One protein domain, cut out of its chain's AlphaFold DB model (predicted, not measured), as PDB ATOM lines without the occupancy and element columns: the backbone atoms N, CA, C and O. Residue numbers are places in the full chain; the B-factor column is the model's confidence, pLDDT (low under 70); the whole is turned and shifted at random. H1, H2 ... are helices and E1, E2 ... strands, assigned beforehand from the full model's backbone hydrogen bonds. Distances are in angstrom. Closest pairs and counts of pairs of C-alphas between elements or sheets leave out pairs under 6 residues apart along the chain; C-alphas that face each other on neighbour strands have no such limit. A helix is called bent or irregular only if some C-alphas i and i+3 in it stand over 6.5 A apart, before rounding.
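Overview. This is residues 4 to 108 of the 161 residues of an uncharacterized protein of Deltaproteobacteria bacterium (UniProt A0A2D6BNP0). What is the main picture? A strongly twisted sheet of seven strands has the long, bent strands E4 and E7 in its middle, with H2 packed over them and H1 grazing the sheet near E3. E6 and E5 widen the sheet beyond E4, E3 and E2 widen it beyond E7, and E1 pairs with the last part of E7 towards one end of the longest axis. What are the parts and the size? The printed part has 105 residues, with two named helices and seven named strands in the order E1 E2 H1 E3 E4 E5 E6 H2 E7; the class is mixed, helices and strands. The sheet is branched and mixed, with E3 and E7 parallel and its other neighbour pairs antiparallel. The whole is compact, with a radius of gyration of the C-alphas of 13.9 A and spans of 42 by 30 by 22 A.

Along the chain. Where do the first elements lie? E1 is residues 9 to 12, beginning at C-alpha 9 (22.878, 16.290, 62.451); E2 is 18 to 22, H1 is 23 to 29 and E3 is 41 to 44. What follows? E4, residues 48 to 57, is 21.0 A long and bends by 94 degrees at residue 51. E5 is 68 to 71, E6 is 74 to 77, and H2, residues 80 to 88, is 12.3 A long. E7, residues 94 to 103, is 24.6 A long, bends by 75 degrees at residue 98 and ends at C-alpha 103 (23.392, 21.387, 60.756).

Arrangement. How is the sheet joined? E1 is antiparallel to E7, with N 12 and O 101 at 2.9 A, and E2 to E3, with N 42 and O 21 at 3.0 A. E3 is parallel to E7, with N 43 and O 96 at 2.8 A. E4 has E7 on one side, with N 97 and O 54 at 2.8 A, and E6 on the other side, with N 55 and O 77 at 2.9 A; E5 and E6 form a hairpin, with N 70 and O 74 at 2.9 A. Where are the helices? H1 is on the sheet but only grazes it with residues 23 to 26; its closest C-alphas to E3 are those of Met 23 and Arg 41, 5.2 A apart. H2 is on the sheet at a height of 9.5 A, over E4 and, only just, over E7 with 3 of its 9 C-alphas, slantwise to the strands at 54 degrees to E4 on the local plane. H1 and H2 are close but not clearly touching, the C-alphas of Cys 27 and Ala 87 being closest at 7.6 A. How are the helix backbones? In H1 and H2 every O i to N i+4 pair is within hydrogen-bond range.

Size, cuts and confidence. How far does it reach? The two C-alphas farthest apart are those of Gly 7 and Asp 38, at 42.0 A. Is it unbroken? The printed part has no cut, and the link from H1 to E3, 11 residues, is long. Where is confidence low? The mean pLDDT of the printed part is 91.6, and residue 62 is under 70.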
ATOM      1  N   HIS A   4      23.095  12.707  56.477       90.31
ATOM      2  CA  HIS A   4      21.945  13.178  57.235       90.31
ATOM      3  C   HIS A   4      21.487  12.111  58.229       90.31
ATOM      4  O   HIS A   4      21.133  11.005  57.828       90.31
ATOM      5  N   ASP A   5      21.491  12.469  59.509       90.50
ATOM      6  CA  ASP A   5      20.947  11.674  60.605       90.50
ATOM      7  C   ASP A   5      20.241  12.615  61.593       90.50
ATOM      8  O   ASP A   5      20.829  13.581  62.077       90.50
ATOM      9  N   GLU A   6      18.974  12.351  61.919       82.25
ATOM     10  CA  GLU A   6      18.189  13.250  62.782       82.25
ATOM     11  C   GLU A   6      18.821  13.448  64.177       82.25
ATOM     12  O   GLU A   6      18.692  14.521  64.774       82.25
ATOM     13  N   GLY A   7      19.517  12.433  64.702       86.56
ATOM     14  CA  GLY A   7      20.132  12.450  66.031       86.56
ATOM     15  C   GLY A   7      21.557  13.007  66.064       86.56
ATOM     16  O   GLY A   7      21.985  13.498  67.111       86.56
ATOM     17  N   GLN A   8      22.288  12.946  64.949       86.81
ATOM     18  CA  GLN A   8      23.690  13.377  64.849       86.81
ATOM     19  C   GLN A   8      23.877  14.673  64.046       86.81
ATOM     20  O   GLN A   8      24.911  15.326  64.186       86.81
ATOM     21  N   GLY A   9      22.868  15.086  63.276       92.88
ATOM     22  CA  GLY A   9      22.878  16.290  62.451       92.88
ATOM     23  C   GLY A   9      23.004  16.001  60.955       92.88
ATOM     24  O   GLY A   9      22.881  14.870  60.482       92.88
ATOM     25  N   ALA A  10      23.244  17.057  60.181       94.31
ATOM     26  CA  ALA A  10      23.361  16.967  58.730       94.31
ATOM     27  C   ALA A  10      24.633  17.646  58.221       94.31
ATOM     28  O   ALA A  10      25.138  18.601  58.814       94.31
ATOM     29  N   PHE A  11      25.130  17.164  57.087       93.50
ATOM     30  CA  PHE A  11      26.374  17.601  56.463       93.50
ATOM     31  C   PHE A  11      26.210  17.696  54.944       93.50
ATOM     32  O   PHE A  11      25.734  16.769  54.280       93.50
ATOM     33  N   GLY A  12      26.635  18.816  54.361       95.62
ATOM     34  CA  GLY A  12      26.575  19.029  52.920       95.62
ATOM     35  C   GLY A  12      27.557  20.078  52.408       95.62
ATOM     36  O   GLY A  12      28.231  20.759  53.171       95.62
ATOM     37  N   LEU A  13      27.608  20.216  51.083       96.62
ATOM     38  CA  LEU A  13      28.487  21.158  50.393       96.62
ATOM     39  C   LEU A  13      27.681  22.216  49.645       96.62
ATOM     40  O   LEU A  13      26.673  21.919  48.996       96.62
ATOM     41  N   VAL A  14      28.172  23.451  49.681       96.50
ATOM     42  CA  VAL A  14      27.724  24.536  48.811       96.50
ATOM     43  C   VAL A  14      28.372  24.362  47.438       96.50
ATOM     44  O   VAL A  14      29.576  24.493  47.270       96.50
ATOM     45  N   ILE A  15      27.556  24.068  46.426       94.88
ATOM     46  CA  ILE A  15      28.042  23.682  45.092       94.88
ATOM     47  C   ILE A  15      27.937  24.788  44.033       94.88
ATOM     48  O   ILE A  15      28.227  24.551  42.864       94.88
ATOM     49  N   ASN A  16      27.538  26.003  44.397       95.06
ATOM     50  CA  ASN A  16      27.421  27.135  43.467       95.06
ATOM     51  C   ASN A  16      28.410  28.277  43.758       95.06
ATOM     52  O   ASN A  16      28.265  29.359  43.192       95.06
ATOM     53  N   ARG A  17      29.410  28.062  44.623       95.06
ATOM     54  CA  ARG A  17      30.416  29.072  44.979       95.06
ATOM     55  C   ARG A  17      31.821  28.582  44.650       95.06
ATOM     56  O   ARG A  17      32.360  27.728  45.342       95.06
ATOM     57  N   GLY A  18      32.392  29.131  43.582       93.75
ATOM     58  CA  GLY A  18      33.809  28.952  43.276       93.75
ATOM     59  C   GLY A  18      34.688  29.895  44.090       93.75
ATOM     60  O   GLY A  18      34.207  30.910  44.597       93.75
ATOM     61  N   THR A  19      35.972  29.567  44.178       95.25
ATOM     62  CA  THR A  19      37.006  30.464  44.702       95.25
ATOM     63  C   THR A  19      38.072  30.718  43.639       95.25
ATOM     64  O   THR A  19      38.114  30.033  42.616       95.25
ATOM     65  N   ASP A  20      38.955  31.680  43.896       95.25
ATOM     66  CA  ASP A  20      40.143  31.909  43.070       95.25
ATOM     67  C   ASP A  20      41.336  31.033  43.492       95.25
ATOM     68  O   ASP A  20      42.417  31.171  42.923       95.25
ATOM     69  N   PHE A  21      41.155  30.121  44.459       96.38
ATOM     70  CA  PHE A  21      42.225  29.260  44.955       96.38
ATOM     71  C   PHE A  21      42.577  28.170  43.923       96.38
ATOM     72  O   PHE A  21      41.705  27.365  43.564       96.38
ATOM     73  N   PRO A  22      43.819  28.146  43.401       96.75
ATOM     74  CA  PRO A  22      44.233  27.187  42.382       96.75
ATOM     75  C   PRO A  22      44.314  25.752  42.903       96.75
ATOM     76  O   PRO A  22      44.781  25.502  44.014       96.75
ATOM     77  N   MET A  23      43.932  24.788  42.059       95.81
ATOM     78  CA  MET A  23      44.169  23.366  42.343       95.81
ATOM     79  C   MET A  23      45.660  23.037  42.460       95.81
ATOM     80  O   MET A  23      46.030  22.202  43.278       95.81
ATOM     81  N   THR A  24      46.508  23.718  41.684       95.94
ATOM     82  CA  THR A  24      47.971  23.578  41.734       95.94
ATOM     83  C   THR A  24      48.509  23.838  43.135       95.94
ATOM     84  O   THR A  24      49.255  23.021  43.660       95.94
ATOM     85  N   ASP A  25      48.055  24.920  43.766       95.88
ATOM     86  CA  ASP A  25      48.519  25.356  45.084       95.88
ATOM     87  C   ASP A  25      48.033  24.390  46.176       95.88
ATOM     88  O   ASP A  25      48.780  24.040  47.094       95.88
ATOM     89  N   LEU A  26      46.790  23.900  46.057       94.44
ATOM     90  CA  LEU A  26      46.261  22.862  46.946       94.44
ATOM     91  C   LEU A  26      47.091  21.576  46.847       94.44
ATOM     92  O   LEU A  26      47.526  21.044  47.868       94.44
ATOM     93  N   CYS A  27      47.316  21.080  45.630       94.75
ATOM     94  CA  CYS A  27      48.075  19.857  45.388       94.75
ATOM     95  C   CYS A  27      49.537  19.990  45.837       94.75
ATOM     96  O   CYS A  27      50.040  19.077  46.490       94.75
ATOM     97  N   GLU A  28      50.188  21.131  45.588       94.88
ATOM     98  CA  GLU A  28      51.553  21.410  46.051       94.88
ATOM     99  C   GLU A  28      51.648  21.366  47.581       94.88
ATOM    100  O   GLU A  28      52.518  20.683  48.124       94.88
ATOM    101  N   SER A  29      50.706  22.003  48.288       93.31
ATOM    102  CA  SER A  29      50.674  21.995  49.760       93.31
ATOM    103  C   SER A  29      50.511  20.592  50.362       93.31
ATOM    104  O   SER A  29      50.908  20.341  51.500       93.31
ATOM    105  N   LEU A  30      49.942  19.671  49.582       93.19
ATOM    106  CA  LEU A  30      49.714  18.281  49.945       93.19
ATOM    107  C   LEU A  30      50.698  17.334  49.260       93.19
ATOM    108  O   LEU A  30      50.461  16.131  49.298       93.19
ATOM    109  N   GLU A  31      51.777  17.813  48.636       94.94
ATOM    110  CA  GLU A  31      52.764  16.967  47.945       94.94
ATOM    111  C   GLU A  31      52.101  15.954  46.979       94.94
ATOM    112  O   GLU A  31      52.440  14.765  46.939       94.94
ATOM    113  N   ILE A  32      51.077  16.409  46.254       94.88
ATOM    114  CA  ILE A  32      50.342  15.649  45.239       94.88
ATOM    115  C   ILE A  32      50.710  16.211  43.868       94.88
ATOM    116  O   ILE A  32      50.726  17.423  43.667       94.88
ATOM    117  N   ASN A  33      50.976  15.326  42.909       94.06
ATOM    118  CA  ASN A  33      51.229  15.732  41.535       94.06
ATOM    119  C   ASN A  33      49.902  16.049  40.825       94.06
ATOM    120  O   ASN A  33      49.034  15.186  40.733       94.06
ATOM    121  N   TRP A  34      49.748  17.278  40.328       94.81
ATOM    122  CA  TRP A  34      48.560  17.709  39.588       94.81
ATOM    123  C   TRP A  34      48.770  17.532  38.080       94.81
ATOM    124  O   TRP A  34      49.651  18.159  37.494       94.81
ATOM    125  N   CYS A  35      47.949  16.689  37.455       94.75
ATOM    126  CA  CYS A  35      47.967  16.403  36.017       94.75
ATOM    127  C   CYS A  35      46.807  17.061  35.244       94.75
ATOM    128  O   CYS A  35      46.694  16.851  34.036       94.75
ATOM    129  N   GLY A  36      45.922  17.804  35.916       91.88
ATOM    130  CA  GLY A  36      44.803  18.503  35.281       91.88
ATOM    131  C   GLY A  36      45.161  19.908  34.781       91.88
ATOM    132  O   GLY A  36      46.324  20.291  34.702       91.88
ATOM    133  N   GLU A  37      44.148  20.704  34.439       92.81
ATOM    134  CA  GLU A  37      44.355  22.060  33.915       92.81
ATOM    135  C   GLU A  37      44.767  23.069  35.008       92.81
ATOM    136  O   GLU A  37      44.217  23.064  36.110       92.81
ATOM    137  N   ASP A  38      45.658  24.015  34.685       92.12
ATOM    138  CA  ASP A  38      46.078  25.113  35.585       92.12
ATOM    139  C   ASP A  38      44.935  26.089  35.932       92.12
ATOM    140  O   ASP A  38      44.981  26.846  36.908       92.12
ATOM    141  N   THR A  39      43.889  26.096  35.108       93.81
ATOM    142  CA  THR A  39      42.648  26.858  35.295       93.81
ATOM    143  C   THR A  39      41.727  26.237  36.339       93.81
ATOM    144  O   THR A  39      40.774  26.900  36.752       93.81
ATOM    145  N   ALA A  40      41.984  25.005  36.789       93.75
ATOM    146  CA  ALA A  40      41.157  24.352  37.791       93.75
ATOM    147  C   ALA A  40      41.216  25.099  39.134       93.75
ATOM    148  O   ALA A  40      42.271  25.560  39.591       93.75
ATOM    149  N   ARG A  41      40.050  25.244  39.765       95.88
ATOM    150  CA  ARG A  41      39.868  25.993  41.012       95.88
ATOM    151  C   ARG A  41      39.133  25.162  42.043       95.88
ATOM    152  O   ARG A  41      38.264  24.363  41.693       95.88
ATOM    153  N   VAL A  42      39.461  25.419  43.300       96.56
ATOM    154  CA  VAL A  42      38.774  24.854  44.456       96.56
ATOM    155  C   VAL A  42      37.471  25.614  44.704       96.56
ATOM    156  O   VAL A  42      37.400  26.841  44.573       96.56
ATOM    157  N   ASP A  43      36.423  24.890  45.066       97.31
ATOM    158  CA  ASP A  43      35.128  25.446  45.431       97.31
ATOM    159  C   ASP A  43      35.017  25.669  46.943       97.31
ATOM    160  O   ASP A  43      35.666  25.011  47.756       97.31
ATOM    161  N   TRP A  44      34.170  26.613  47.342       97.62
ATOM    162  CA  TRP A  44      33.871  26.841  48.751       97.62
ATOM    163  C   TRP A  44      32.685  25.971  49.161       97.62
ATOM    164  O   TRP A  44      31.555  26.234  48.745       97.62
ATOM    165  N   GLY A  45      32.942  24.941  49.969       97.00
ATOM    166  CA  GLY A  45      31.936  23.978  50.414       97.00
ATOM    167  C   GLY A  45      31.115  24.456  51.611       97.00
ATOM    168  O   GLY A  45      29.985  24.000  51.790       97.00
ATOM    169  N   GLY A  46      31.624  25.408  52.395       97.00
ATOM    170  CA  GLY A  46      30.879  26.045  53.475       97.00
ATOM    171  C   GLY A  46      31.769  26.612  54.588       97.00
ATOM    172  O   GLY A  46      32.993  26.598  54.475       97.00
ATOM    173  N   PRO A  47      31.164  27.180  55.646       96.06
ATOM    174  CA  PRO A  47      31.899  27.917  56.675       96.06
ATOM    175  C   PRO A  47      32.554  27.027  57.739       96.06
ATOM    176  O   PRO A  47      33.418  27.506  58.471       96.06
ATOM    177  N   VAL A  48      32.126  25.771  57.874       96.00
ATOM    178  CA  VAL A  48      32.618  24.867  58.918       96.00
ATOM    179  C   VAL A  48      33.897  24.187  58.435       96.00
ATOM    180  O   VAL A  48      33.932  23.712  57.301       96.00
ATOM    181  N   HIS A  49      34.931  24.158  59.285       95.00
ATOM    182  CA  HIS A  49      36.260  23.597  58.990       95.00
ATOM    183  C   HIS A  49      36.798  24.005  57.606       95.00
ATOM    184  O   HIS A  49      36.976  23.148  56.742       95.00
ATOM    185  N   PRO A  50      37.031  25.308  57.354       93.50
ATOM    186  CA  PRO A  50      37.420  25.824  56.035       93.50
ATOM    187  C   PRO A  50      38.724  25.226  55.480       93.50
ATOM    188  O   PRO A  50      38.974  25.314  54.284       93.50
ATOM    189  N   GLU A  51      39.556  24.628  56.326       90.38
ATOM    190  CA  GLU A  51      40.771  23.899  55.961       90.38
ATOM    191  C   GLU A  51      40.522  22.460  55.480       90.38
ATOM    192  O   GLU A  51      41.406  21.850  54.880       90.38
ATOM    193  N   GLN A  52      39.342  21.895  55.752       93.12
ATOM    194  CA  GLN A  52      39.025  20.510  55.429       93.12
ATOM    195  C   GLN A  52      38.603  20.371  53.966       93.12
ATOM    196  O   GLN A  52      37.691  21.057  53.503       93.12
ATOM    197  N   GLY A  53      39.270  19.464  53.251       94.62
ATOM    198  CA  GLY A  53      39.019  19.180  51.844       94.62
ATOM    199  C   GLY A  53      37.991  18.073  51.628       94.62
ATOM    200  O   GLY A  53      37.997  17.067  52.333       94.62
ATOM    201  N   TRP A  54      37.161  18.244  50.603       96.19
ATOM    202  CA  TRP A  54      36.203  17.240  50.141       96.19
ATOM    203  C   TRP A  54      36.284  17.095  48.629       96.19
ATOM    204  O   TRP A  54      36.387  18.090  47.909       96.19
ATOM    205  N   ILE A  55      36.183  15.866  48.139       94.94
ATOM    206  CA  ILE A  55      36.071  15.567  46.713       94.94
ATOM    207  C   ILE A  55      34.690  14.990  46.417       94.94
ATOM    208  O   ILE A  55      34.210  14.112  47.127       94.94
ATOM    209  N   LEU A  56      34.057  15.494  45.359       94.19
ATOM    210  CA  LEU A  56      32.772  15.029  44.844       94.19
ATOM    211  C   LEU A  56      32.951  14.582  43.395       94.19
ATOM    212  O   LEU A  56      33.422  15.365  42.572       94.19
ATOM    213  N   PHE A  57      32.561  13.357  43.061       91.75
ATOM    214  CA  PHE A  57      32.902  12.738  41.779       91.75
ATOM    215  C   PHE A  57      31.792  11.805  41.272       91.75
ATOM    216  O   PHE A  57      30.970  11.307  42.044       91.75
ATOM    217  N   ARG A  58      31.711  11.628  39.945       85.38
ATOM    218  CA  ARG A  58      30.605  10.888  39.298       85.38
ATOM    219  C   ARG A  58      30.758   9.373  39.329       85.38
ATOM    220  O   ARG A  58      29.768   8.649  39.429       85.38
ATOM    221  N   GLU A  59      31.977   8.897  39.155       74.25
ATOM    222  CA  GLU A  59      32.267   7.481  38.937       74.25
ATOM    223  C   GLU A  59      32.586   6.806  40.266       74.25
ATOM    224  O   GLU A  59      33.122   7.440  41.163       74.25
ATOM    225  N   HIS A  60      32.232   5.535  40.440       70.12
ATOM    226  CA  HIS A  60      32.747   4.808  41.594       70.12
ATOM    227  C   HIS A  60      34.237   4.554  41.354       70.12
ATOM    228  O   HIS A  60      34.601   3.893  40.383       70.12
ATOM    229  N   LEU A  61      35.091   5.115  42.206       70.19
ATOM    230  CA  LEU A  61      36.525   4.868  42.156       70.19
ATOM    231  C   LEU A  61      36.790   3.607  42.976       70.19
ATOM    232  O   LEU A  61      36.843   3.685  44.197       70.19
ATOM    233  N   GLU A  62      36.934   2.458  42.307       68.00
ATOM    234  CA  GLU A  62      37.126   1.144  42.959       68.00
ATOM    235  C   GLU A  62      38.313   1.117  43.943       68.00
ATOM    236  O   GLU A  62      38.348   0.303  44.859       68.00
ATOM    237  N   GLU A  63      39.279   2.019  43.764       70.50
ATOM    238  CA  GLU A  63      40.506   2.134  44.560       70.50
ATOM    239  C   GLU A  63      40.367   3.087  45.767       70.50
ATOM    240  O   GLU A  63      41.299   3.210  46.558       70.50
ATOM    241  N   VAL A  64      39.226   3.767  45.925       79.56
ATOM    242  CA  VAL A  64      38.968   4.695  47.038       79.56
ATOM    243  C   VAL A  64      38.044   4.021  48.050       79.56
ATOM    244  O   VAL A  64      36.821   4.062  47.928       79.56
ATOM    245  N   GLU A  65      38.639   3.396  49.067       79.31
ATOM    246  CA  GLU A  65      37.908   2.608  50.072       79.31
ATOM    247  C   GLU A  65      36.949   3.444  50.938       79.31
ATOM    248  O   GLU A  65      35.947   2.921  51.422       79.31
ATOM    249  N   ASP A  66      37.233   4.736  51.132       87.38
ATOM    250  CA  ASP A  66      36.415   5.653  51.935       87.38
ATOM    251  C   ASP A  66      35.399   6.455  51.103       87.38
ATOM    252  O   ASP A  66      34.827   7.433  51.584       87.38
ATOM    253  N   ALA A  67      35.182   6.072  49.843       90.38
ATOM    254  CA  ALA A  67      34.186   6.703  48.994       90.38
ATOM    255  C   ALA A  67      32.768   6.369  49.474       90.38
ATOM    256  O   ALA A  67      32.320   5.222  49.411       90.38
ATOM    257  N   GLU A  68      32.019   7.391  49.871       91.38
ATOM    258  CA  GLU A  68      30.617   7.266  50.249       91.38
ATOM    259  C   GLU A  68      29.697   7.644  49.085       91.38
ATOM    260  O   GLU A  68      29.926   8.606  48.346       91.38
ATOM    261  N   GLN A  69      28.615   6.886  48.917       90.38
ATOM    262  CA  GLN A  69      27.633   7.122  47.867       90.38
ATOM    263  C   GLN A  69      26.553   8.108  48.332       90.38
ATOM    264  O   GLN A  69      25.843   7.846  49.297       90.38
ATOM    265  N   VAL A  70      26.374   9.210  47.597       88.94
ATOM    266  CA  VAL A  70      25.264  10.168  47.799       88.94
ATOM    267  C   VAL A  70      24.061   9.790  46.937       88.94
ATOM    268  O   VAL A  70      22.909   9.938  47.332       88.94
ATOM    269  N   SER A  71      24.333   9.347  45.709       86.62
ATOM    270  CA  SER A  71      23.332   8.896  44.741       86.62
ATOM    271  C   SER A  71      23.964   7.871  43.794       86.62
ATOM    272  O   SER A  71      25.192   7.771  43.746       86.62
ATOM    273  N   PRO A  72      23.184   7.163  42.956       83.25
ATOM    274  CA  PRO A  72      23.729   6.220  41.976       83.25
ATOM    275  C   PRO A  72      24.826   6.780  41.053       83.25
ATOM    276  O   PRO A  72      25.579   6.008  40.472       83.25
ATOM    277  N   ARG A  73      24.911   8.108  40.895       81.62
ATOM    278  CA  ARG A  73      25.870   8.794  40.011       81.62
ATOM    279  C   ARG A  73      26.790   9.767  40.744       81.62
ATOM    280  O   ARG A  73      27.410  10.602  40.090       81.62
ATOM    281  N   LEU A  74      26.803   9.746  42.076       88.12
ATOM    282  CA  LEU A  74      27.539  10.723  42.863       88.12
ATOM    283  C   LEU A  74      28.130  10.080  44.106       88.12
ATOM    284  O   LEU A  74      27.397   9.550  44.944       88.12
ATOM    285  N   HIS A  75      29.439  10.209  44.228       91.69
ATOM    286  CA  HIS A  75      30.211   9.763  45.370       91.69
ATOM    287  C   HIS A  75      31.006  10.931  45.932       91.69
ATOM    288  O   HIS A  75      31.291  11.905  45.223       91.69
ATOM    289  N   TRP A  76      31.353  10.833  47.204       93.81
ATOM    290  CA  TRP A  76      32.188  11.810  47.874       93.81
ATOM    291  C   TRP A  76      33.197  11.127  48.792       93.81
ATOM    292  O   TRP A  76      33.011   9.982  49.195       93.81
ATOM    293  N   SER A  77      34.284  11.827  49.089       94.56
ATOM    294  CA  SER A  77      35.300  11.384  50.042       94.56
ATOM    295  C   SER A  77      35.988  12.605  50.659       94.56
ATOM    296  O   SER A  77      36.004  13.697  50.076       94.56
ATOM    297  N   GLY A  78      36.530  12.425  51.862       93.25
ATOM    298  CA  GLY A  78      37.409  13.384  52.532       93.25
ATOM    299  C   GLY A  78      38.871  12.935  52.581       93.25
ATOM    300  O   GLY A  78      39.679  13.582  53.250       93.25
ATOM    301  N   SER A  79      39.234  11.818  51.939       92.00
ATOM    302  CA  SER A  79      40.598  11.301  51.998       92.00
ATOM    303  C   SER A  79      41.537  12.012  51.032       92.00
ATOM    304  O   SER A  79      41.207  12.404  49.910       92.00
ATOM    305  N   ARG A  80      42.793  12.111  51.471       90.69
ATOM    306  CA  ARG A  80      43.901  12.558  50.625       90.69
ATOM    307  C   ARG A  80      44.140  11.607  49.450       90.69
ATOM    308  O   ARG A  80      44.640  12.051  48.422       90.69
ATOM    309  N   GLU A  81      43.792  10.330  49.594       90.31
ATOM    310  CA  GLU A  81      43.983   9.330  48.543       90.31
ATOM    311  C   GLU A  81      43.011   9.537  47.381       90.31
ATOM    312  O   GLU A  81      43.435   9.554  46.228       90.31
ATOM    313  N   ALA A  82      41.741   9.836  47.672       91.56
ATOM    314  CA  ALA A  82      40.773  10.204  46.644       91.56
ATOM    315  C   ALA A  82      41.218  11.448  45.856       91.56
ATOM    316  O   ALA A  82      41.151  11.473  44.624       91.56
ATOM    317  N   LEU A  83      41.740  12.468  46.555       92.31
ATOM    318  CA  LEU A  83      42.304  13.658  45.912       92.31
ATOM    319  C   LEU A  83      43.527  13.320  45.053       92.31
ATOM    320  O   LEU A  83      43.616  13.813  43.931       92.31
ATOM    321  N   ARG A  84      44.459  12.496  45.552       92.12
ATOM    322  CA  ARG A  84      45.642  12.062  44.793       92.12
ATOM    323  C   ARG A  84      45.230  11.361  43.506       92.12
ATOM    324  O   ARG A  84      45.706  11.731  42.437       92.12
ATOM    325  N   ARG A  85      44.301  10.409  43.601       90.69
ATOM    326  CA  ARG A  85      43.804   9.668  42.443       90.69
ATOM    327  C   ARG A  85      43.210  10.605  41.403       90.69
ATOM    328  O   ARG A  85      43.574  10.516  40.236       90.69
ATOM    329  N   PHE A  86      42.349  11.529  41.819       90.81
ATOM    330  CA  PHE A  86      41.798  12.532  40.914       90.81
ATOM    331  C   PHE A  86      42.879  13.423  40.295       90.81
ATOM    332  O   PHE A  86      42.877  13.637  39.087       90.81
ATOM    333  N   ALA A  87      43.825  13.906  41.102       92.12
ATOM    334  CA  ALA A  87      44.894  14.781  40.636       92.12
ATOM    335  C   ALA A  87      45.760  14.134  39.548       92.12
ATOM    336  O   ALA A  87      46.202  14.826  38.635       92.12
ATOM    337  N   GLU A  88      45.956  12.819  39.614       90.19
ATOM    338  CA  GLU A  88      46.752  12.052  38.653       90.19
ATOM    339  C   GLU A  88      45.944  11.557  37.437       90.19
ATOM    340  O   GLU A  88      46.532  11.023  36.497       90.19
ATOM    341  N   SER A  89      44.621  11.766  37.422       89.75
ATOM    342  CA  SER A  89      43.688  11.163  36.452       89.75
ATOM    343  C   SER A  89      42.791  12.228  35.812       89.75
ATOM    344  O   SER A  89      41.636  12.397  36.214       89.75
ATOM    345  N   PRO A  90      43.311  12.994  34.836       83.56
ATOM    346  CA  PRO A  90      42.622  14.150  34.257       83.56
ATOM    347  C   PRO A  90      41.318  13.803  33.519       83.56
ATOM    348  O   PRO A  90      40.521  14.693  33.226       83.56
ATOM    349  N   GLU A  91      41.087  12.531  33.199       87.19
ATOM    350  CA  GLU A  91      39.844  12.025  32.617       87.19
ATOM    351  C   GLU A  91      38.680  11.953  33.614       87.19
ATOM    352  O   GLU A  91      37.518  11.932  33.197       87.19
ATOM    353  N   LEU A  92      38.970  11.917  34.919       88.44
ATOM    354  CA  LEU A  92      37.945  11.836  35.950       88.44
ATOM    355  C   LEU A  92      37.215  13.172  36.089       88.44
ATOM    356  O   LEU A  92      37.811  14.245  36.126       88.44
ATOM    357  N   VAL A  93      35.893  13.107  36.236       89.44
ATOM    358  CA  VAL A  93      35.063  14.289  36.486       89.44
ATOM    359  C   VAL A  93      34.810  14.414  37.985       89.44
ATOM    360  O   VAL A  93      33.985  13.686  38.547       89.44
ATOM    361  N   ALA A  94      35.496  15.364  38.620       92.38
ATOM    362  CA  ALA A  94      35.327  15.674  40.034       92.38
ATOM    363  C   ALA A  94      35.313  17.181  40.316       92.38
ATOM    364  O   ALA A  94      35.683  18.014  39.487       92.38
ATOM    365  N   ARG A  95      34.865  17.524  41.521       94.25
ATOM    366  CA  ARG A  95      34.892  18.869  42.094       94.25
ATOM    367  C   ARG A  95      35.508  18.798  43.482       94.25
ATOM    368  O   ARG A  95      35.165  17.904  44.254       94.25
ATOM    369  N   ILE A  96      36.390  19.745  43.784       96.25
ATOM    370  CA  ILE A  96      37.100  19.826  45.062       96.25
ATOM    371  C   ILE A  96      36.569  21.009  45.849       96.25
ATOM    372  O   ILE A  96      36.410  22.095  45.293       96.25
ATOM    373  N   PHE A  97      36.311  20.795  47.131       97.62
ATOM    374  CA  PHE A  97      35.734  21.781  48.029       97.62
ATOM    375  C   PHE A  97      36.593  21.948  49.271       97.62
ATOM    376  O   PHE A  97      37.172  20.979  49.757       97.62
ATOM    377  N   LEU A  98      36.614  23.164  49.806       97.06
ATOM    378  CA  LEU A  98      37.140  23.467  51.133       97.06
ATOM    379  C   LEU A  98      36.013  23.917  52.063       97.06
ATOM    380  O   LEU A  98      35.187  24.762  51.696       97.06
ATOM    381  N   GLY A  99      35.991  23.340  53.261       96.88
ATOM    382  CA  GLY A  99      34.926  23.513  54.241       96.88
ATOM    383  C   GLY A  99      33.609  22.857  53.845       96.88
ATOM    384  O   GLY A  99      33.460  22.269  52.773       96.88
ATOM    385  N   TYR A 100      32.634  22.951  54.744       97.12
ATOM    386  CA  TYR A 100      31.305  22.382  54.544       97.12
ATOM    387  C   TYR A 100      30.207  23.170  55.259       97.12
ATOM    388  O   TYR A 100      30.466  24.028  56.109       97.12
ATOM    389  N   ALA A 101      28.961  22.892  54.887       96.25
ATOM    390  CA  ALA A 101      27.770  23.342  55.591       96.25
ATOM    391  C   ALA A 101      27.289  22.231  56.532       96.25
ATOM    392  O   ALA A 101      27.134  21.079  56.120       96.25
ATOM    393  N   GLY A 102      27.092  22.577  57.801       95.25
ATOM    394  CA  GLY A 102      26.672  21.645  58.839       95.25
ATOM    395  C   GLY A 102      25.412  22.130  59.537       95.25
ATOM    396  O   GLY A 102      25.218  23.333  59.707       95.25
ATOM    397  N   TRP A 103      24.596  21.175  59.963       96.12
ATOM    398  CA  TRP A 103      23.392  21.387  60.756       96.12
ATOM    399  C   TRP A 103      23.483  20.548  62.021       96.12
ATOM    400  O   TRP A 103      23.859  19.375  61.964       96.12
ATOM    401  N   GLY A 104      23.124  21.141  63.159       95.25
ATOM    402  CA  GLY A 104      22.972  20.395  64.404       95.25
ATOM    403  C   GLY A 104      21.801  19.401  64.343       95.25
ATOM    404  O   GLY A 104      20.971  19.479  63.431       95.25
ATOM    405  N   PRO A 105      21.696  18.481  65.320       95.62
ATOM    406  CA  PRO A 105      20.592  17.524  65.400       95.62
ATOM    407  C   PRO A 105      19.222  18.209  65.318       95.62
ATOM    408  O   PRO A 105      18.952  19.162  66.054       95.62
ATOM    409  N   GLY A 106      18.368  17.747  64.406       92.56
ATOM    410  CA  GLY A 106      17.024  18.288  64.183       92.56
ATOM    411  C   GLY A 106      16.952  19.693  63.560       92.56
ATOM    412  O   GLY A 106      15.847  20.216  63.388       92.56
ATOM    413  N   GLN A 107      18.080  20.364  63.293       94.44
ATOM    414  CA  GLN A 107      18.087  21.749  62.801       94.44
ATOM    415  C   GLN A 107      17.635  21.827  61.340       94.44
ATOM    416  O   GLN A 107      16.838  22.697  60.988       94.44
ATOM    417  N   LEU A 108      18.123  20.921  60.490       94.06
ATOM    418  CA  LEU A 108      17.792  20.918  59.066       94.06
ATOM    419  C   LEU A 108      16.281  20.739  58.849       94.06
ATOM    420  O   LEU A 108      15.680  21.431  58.033       94.06
TER     421      LEU A 108